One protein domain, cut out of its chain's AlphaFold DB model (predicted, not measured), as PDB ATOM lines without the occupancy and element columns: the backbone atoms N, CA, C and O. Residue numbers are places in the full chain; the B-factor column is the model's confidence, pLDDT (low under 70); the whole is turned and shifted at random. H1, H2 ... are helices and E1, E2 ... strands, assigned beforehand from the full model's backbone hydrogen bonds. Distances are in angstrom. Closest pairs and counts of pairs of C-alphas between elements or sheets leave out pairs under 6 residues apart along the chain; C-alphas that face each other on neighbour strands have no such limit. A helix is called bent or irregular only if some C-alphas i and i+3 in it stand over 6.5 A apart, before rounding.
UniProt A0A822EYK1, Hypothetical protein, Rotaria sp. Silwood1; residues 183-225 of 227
ATOM      1  N   LEU A 183     144.020 168.905 177.692       94.62
ATOM      2  CA  LEU A 183     144.430 169.257 179.046       94.62
ATOM      3  C   LEU A 183     143.927 168.199 180.029       94.62
ATOM      4  O   LEU A 183     142.727 167.966 180.159       94.62
ATOM      5  N   LEU A 184     144.844 167.552 180.743       94.81
ATOM      6  CA  LEU A 184     144.500 166.569 181.768       94.81
ATOM      7  C   LEU A 184     144.585 167.237 183.138       94.81
ATOM      8  O   LEU A 184     145.670 167.610 183.580       94.81
ATOM      9  N   VAL A 185     143.443 167.398 183.808       94.94
ATOM     10  CA  VAL A 185     143.362 168.111 185.087       94.94
ATOM     11  C   VAL A 185     142.936 167.149 186.184       94.94
ATOM     12  O   VAL A 185     141.845 166.580 186.146       94.94
ATOM     13  N   CYS A 186     143.798 166.963 187.183       94.88
ATOM     14  CA  CYS A 186     143.469 166.123 188.327       94.88
ATOM     15  C   CYS A 186     142.376 166.775 189.186       94.88
ATOM     16  O   CYS A 186     142.565 167.884 189.682       94.88
ATOM     17  N   CYS A 187     141.270 166.067 189.417       94.81
ATOM     18  CA  CYS A 187     140.142 166.515 190.249       94.81
ATOM     19  C   CYS A 187     139.853 165.567 191.427       94.81
ATOM     20  O   CYS A 187     138.730 165.497 191.927       94.81
ATOM     21  N   HIS A 188     140.846 164.788 191.859       92.62
ATOM     22  CA  HIS A 188     140.639 163.694 192.805       92.62
ATOM     23  C   HIS A 188     140.663 164.143 194.276       92.62
ATOM     24  O   HIS A 188     141.711 164.138 194.919       92.62
ATOM     25  N   TYR A 189     139.492 164.481 194.823       89.69
ATOM     26  CA  TYR A 189     139.361 165.058 196.168       89.69
ATOM     27  C   TYR A 189     139.772 164.137 197.318       89.69
ATOM     28  O   TYR A 189     140.497 164.570 198.209       89.69
ATOM     29  N   GLN A 190     139.333 162.875 197.303       90.06
ATOM     30  CA  GLN A 190     139.605 161.936 198.401       90.06
ATOM     31  C   GLN A 190     141.089 161.566 198.517       90.06
ATOM     32  O   GLN A 190     141.542 161.191 199.597       90.06
ATOM     33  N   ARG A 191     141.842 161.684 197.416       89.19
ATOM     34  CA  ARG A 191     143.277 161.395 197.362       89.19
ATOM     35  C   ARG A 191     144.140 162.602 197.698       89.19
ATOM     36  O   ARG A 191     145.088 162.483 198.466       89.19
ATOM     37  N   ASP A 192     143.831 163.745 197.093       89.56
ATOM     38  CA  ASP A 192     144.545 164.997 197.311       89.56
ATOM     39  C   ASP A 192     143.544 166.157 197.320       89.56
ATOM     40  O   ASP A 192     142.971 166.534 196.291       89.56
ATOM     41  N   ARG A 193     143.361 166.759 198.500       89.00
ATOM     42  CA  ARG A 193     142.452 167.893 198.699       89.00
ATOM     43  C   ARG A 193     142.786 169.065 197.774       89.00
ATOM     44  O   ARG A 193     141.866 169.753 197.337       89.00
ATOM     45  N   ARG A 194     144.065 169.284 197.438       90.00
ATOM     46  CA  ARG A 194     144.480 170.350 196.513       90.00
ATOM     47  C   ARG A 194     143.875 170.102 195.139       90.00
ATOM     48  O   ARG A 194     143.191 170.973 194.616       90.00
ATOM     49  N   CYS A 195     144.036 168.894 194.598       90.44
ATOM     50  CA  CYS A 195     143.458 168.516 193.308       90.44
ATOM     51  C   CYS A 195     141.926 168.553 193.328       90.44
ATOM     52  O   CYS A 195     141.310 169.036 192.384       90.44
ATOM     53  N   GLY A 196     141.295 168.078 194.401       89.69
ATOM     54  CA  GLY A 196     139.836 168.066 194.504       89.69
ATOM     55  C   GLY A 196     139.168 169.432 194.601       89.69
ATOM     56  O   GLY A 196     137.995 169.540 194.262       89.69
ATOM     57  N   VAL A 197     139.884 170.452 195.079       90.06
ATOM     58  CA  VAL A 197     139.354 171.818 195.199       90.06
ATOM     59  C   VAL A 197     139.820 172.686 194.035       90.06
ATOM     60  O   VAL A 197     139.000 173.307 193.370       90.06
ATOM     61  N   ILE A 198     141.124 172.696 193.753       91.31
ATOM     62  CA  ILE A 198     141.724 173.567 192.735       91.31
ATOM     63  C   ILE A 198     141.505 173.012 191.329       91.31
ATOM     64  O   ILE A 198     141.272 173.781 190.405       91.31
ATOM     65  N   GLY A 199     141.547 171.690 191.148       92.88
ATOM     66  CA  GLY A 199     141.346 171.061 189.841       92.88
ATOM     67  C   GLY A 199     140.036 171.491 189.169       92.88
ATOM     68  O   GLY A 199     140.084 171.958 188.032       92.88
ATOM     69  N   PRO A 200     138.878 171.408 189.853       92.31
ATOM     70  CA  PRO A 200     137.623 171.944 189.334       92.31
ATOM     71  C   PRO A 200     137.686 173.436 188.992       92.31
ATOM     72  O   PRO A 200     137.257 173.798 187.907       92.31
ATOM     73  N   MET A 201     138.293 174.274 189.843       91.69
ATOM     74  CA  MET A 201     138.448 175.712 189.566       91.69
ATOM     75  C   MET A 201     139.259 175.970 188.286       91.69
ATOM     76  O   MET A 201     138.897 176.831 187.491       91.69
ATOM     77  N   ILE A 202     140.335 175.204 188.066       92.31
ATOM     78  CA  ILE A 202     141.137 175.272 186.837       92.31
ATOM     79  C   ILE A 202     140.283 174.891 185.626       92.31
ATOM     80  O   ILE A 202     140.339 175.569 184.605       92.31
ATOM     81  N   VAL A 203     139.495 173.816 185.721       94.31
ATOM     82  CA  VAL A 203     138.627 173.385 184.618       94.31
ATOM     83  C   VAL A 203     137.560 174.427 184.302       94.31
ATOM     84  O   VAL A 203     137.333 174.701 183.127       94.31
ATOM     85  N   ASP A 204     136.941 175.021 185.319       92.69
ATOM     86  CA  ASP A 204     135.911 176.043 185.135       92.69
ATOM     87  C   ASP A 204     136.490 177.286 184.428       92.69
ATOM     88  O   ASP A 204     135.864 177.827 183.514       92.69
ATOM     89  N   GLU A 205     137.716 177.702 184.775       91.88
ATOM     90  CA  GLU A 205     138.382 178.827 184.104       91.88
ATOM     91  C   GLU A 205     138.839 178.473 182.678       91.88
ATOM     92  O   GLU A 205     138.682 179.287 181.768       91.88
ATOM     93  N   ILE A 206     139.340 177.248 182.448       93.44
ATOM     94  CA  ILE A 206     139.637 176.747 181.094       93.44
ATOM     95  C   ILE A 206     138.375 176.804 180.234       93.44
ATOM     96  O   ILE A 206     138.417 177.344 179.133       93.44
ATOM     97  N   GLU A 207     137.258 176.266 180.723       93.06
ATOM     98  CA  GLU A 207     136.003 176.234 179.975       93.06
ATOM     99  C   GLU A 207     135.517 177.647 179.641       93.06
ATOM    100  O   GLU A 207     135.162 177.922 178.492       93.06
ATOM    101  N   LYS A 208     135.536 178.554 180.623       91.44
ATOM    102  CA  LYS A 208     135.171 179.959 180.430       91.44
ATOM    103  C   LYS A 208     136.033 180.610 179.347       91.44
ATOM    104  O   LYS A 208     135.483 181.154 178.390       91.44
ATOM    105  N   TYR A 209     137.356 180.505 179.460       91.06
ATOM    106  CA  TYR A 209     138.280 181.130 178.518       91.06
ATOM    107  C   TYR A 209     138.138 180.545 177.110       91.06
ATOM    108  O   TYR A 209     137.995 181.283 176.140       91.06
ATOM    109  N   VAL A 210     138.107 179.215 176.986       92.94
ATOM    110  CA  VAL A 210     137.957 178.522 175.697       92.94
ATOM    111  C   VAL A 210     136.677 178.950 174.972       92.94
ATOM    112  O   VAL A 210     136.694 179.082 173.748       92.94
ATOM    113  N   ARG A 211     135.583 179.199 175.701       92.56
ATOM    114  CA  ARG A 211     134.335 179.729 175.129       92.56
ATOM    115  C   ARG A 211     134.450 181.200 174.732       92.56
ATOM    116  O   ARG A 211     133.953 181.565 173.674       92.56
ATOM    117  N   GLU A 212     135.090 182.026 175.556       92.88
ATOM    118  CA  GLU A 212     135.273 183.460 175.295       92.88
ATOM    119  C   GLU A 212     136.083 183.721 174.017       92.88
ATOM    120  O   GLU A 212     135.754 184.626 173.252       92.88
ATOM    121  N   VAL A 213     137.101 182.896 173.754       93.88
ATOM    122  CA  VAL A 213     137.982 183.035 172.582       93.88
ATOM    123  C   VAL A 213     137.652 182.086 171.420       93.88
ATOM    124  O   VAL A 213     138.454 181.961 170.496       93.88
ATOM    125  N   ASP A 214     136.491 181.422 171.454       93.19
ATOM    126  CA  ASP A 214     135.994 180.524 170.396       93.19
ATOM    127  C   ASP A 214     136.977 179.393 170.010       93.19
ATOM    128  O   ASP A 214     137.303 179.144 168.846       93.19
ATOM    129  N   LEU A 215     137.503 178.698 171.025       94.25
ATOM    130  CA  LEU A 215     138.448 177.583 170.876       94.25
ATOM    131  C   LEU A 215     137.846 176.215 171.234       94.25
ATOM    132  O   LEU A 215     138.594 175.251 171.403       94.25
ATOM    133  N   ILE A 216     136.520 176.106 171.350       91.06
ATOM    134  CA  ILE A 216     135.840 174.895 171.851       91.06
ATOM    135  C   ILE A 216     136.124 173.638 171.010       91.06
ATOM    136  O   ILE A 216     136.208 172.539 171.551       91.06
ATOM    137  N   ASP A 217     136.366 173.810 169.710       90.81
ATOM    138  CA  ASP A 217     136.700 172.721 168.781       90.81
ATOM    139  C   ASP A 217     138.205 172.398 168.730       90.81
ATOM    140  O   ASP A 217     138.634 171.508 167.996       90.81
ATOM    141  N   LYS A 218     139.034 173.159 169.455       91.81
ATOM    142  CA  LYS A 218     140.504 173.074 169.406       91.81
ATOM    143  C   LYS A 218     141.134 172.746 170.750       91.81
ATOM    144  O   LYS A 218     142.271 172.277 170.768       91.81
ATOM    145  N   VAL A 219     140.458 173.043 171.855       94.06
ATOM    146  CA  VAL A 219     140.951 172.812 173.213       94.06
ATOM    147  C   VAL A 219     139.947 171.946 173.952       94.06
ATOM    148  O   VAL A 219     138.790 172.314 174.133       94.06
ATOM    149  N   HIS A 220     140.422 170.796 174.406       93.88
ATOM    150  CA  HIS A 220     139.654 169.794 175.120       93.88
ATOM    151  C   HIS A 220     140.298 169.531 176.476       93.88
ATOM    152  O   HIS A 220     141.496 169.750 176.673       93.88
ATOM    153  N   TRP A 221     139.516 169.036 177.427       94.62
ATOM    154  CA  TRP A 221     140.018 168.713 178.754       94.62
ATOM    155  C   TRP A 221     139.365 167.459 179.317       94.62
ATOM    156  O   TRP A 221     138.223 167.130 179.000       94.62
ATOM    157  N   LEU A 222     140.099 166.772 180.189       95.12
ATOM    158  CA  LEU A 222     139.594 165.657 180.979       95.12
ATOM    159  C   LEU A 222     139.810 165.947 182.460       95.12
ATOM    160  O   LEU A 222     140.930 166.223 182.897       95.12
ATOM    161  N   LYS A 223     138.735 165.815 183.240       95.62
ATOM    162  CA  LYS A 223     138.833 165.678 184.694       95.62
ATOM    163  C   LYS A 223     139.340 164.269 184.964       95.62
ATOM    164  O   LYS A 223     138.612 163.311 184.701       95.62
ATOM    165  N   ILE A 224     140.568 164.142 185.454       95.75
ATOM    166  CA  ILE A 224     141.212 162.852 185.718       95.75
ATOM    167  C   ILE A 224     141.429 162.613 187.211       95.75
ATOM    168  O   ILE A 224     141.463 163.546 188.019       95.75
ATOM    169  N   SER A 225     141.566 161.349 187.594       93.06
ATOM    170  CA  SER A 225     141.974 160.973 188.937       93.06
ATOM    171  C   SER A 225     143.441 161.329 189.171       93.06
ATOM    172  O   SER A 225     144.227 161.458 188.229       93.06
TER     173      SER A 225
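This is residues 183 to 225 of the 227 residues of the protein "Hypothetical protein" of Rotaria sp. Silwood1 (UniProt A0A822EYK1). One long helix, H1, packs lengthwise on a narrow ribbon of two parallel strands, E1 and E2, and runs back against their direction; its other side is bare. This is a strand-helix-strand unit, two parallel neighbour strands with a helix between them along the chain, and its crossover is right-handed. The printed part has 43 residues, with one named helix and two named strands that follow each other along the chain as E1, H1, E2, and its class is mixed, helices and strands. It is only just loose, close to compact, with a radius of gyration of the C-alphas of 11.1 A, and only just a rod, spanning 34 by 13 by 7 A.

Find C-alpha 183 at (144.430, 169.257, 179.046); there E1, residues 183 to 186, begins and runs 9.8 A. Go on to C-alpha 193 at (142.452, 167.893, 198.699), where H1, residues 193 to 212, begins and covers 29.0 A. H1 is neither bent nor irregular, but only just: C-alphas 197 and 200 are 6.1 A apart. E2, residues 219 to 224, runs 16.0 A to C-alpha 224 at (141.212, 162.852, 185.718).

E1 and E2 are parallel neighbours, with 21 degrees between their directions. Look at N 183 and O 220, 2.9 A apart, and at N 224 and O 185, 2.8 A apart, both within hydrogen-bond range. The closest C-alphas of E1 and H1 are those of Cys 186 and Cys 195, 5.5 A apart. Those of H1 and E2 are Val 210 and Val 219, 6.9 A. In H1, 14 of 16 O i to N i+4 pairs are within hydrogen-bond range.

The two C-alphas farthest apart are those of Arg 191 and Asp 214, 33.9 A. The printed part has no cut, and both links, E1 to H1 and H1 to E2, are short. The mean pLDDT of the printed part is 92.5, and no printed residue is under 70.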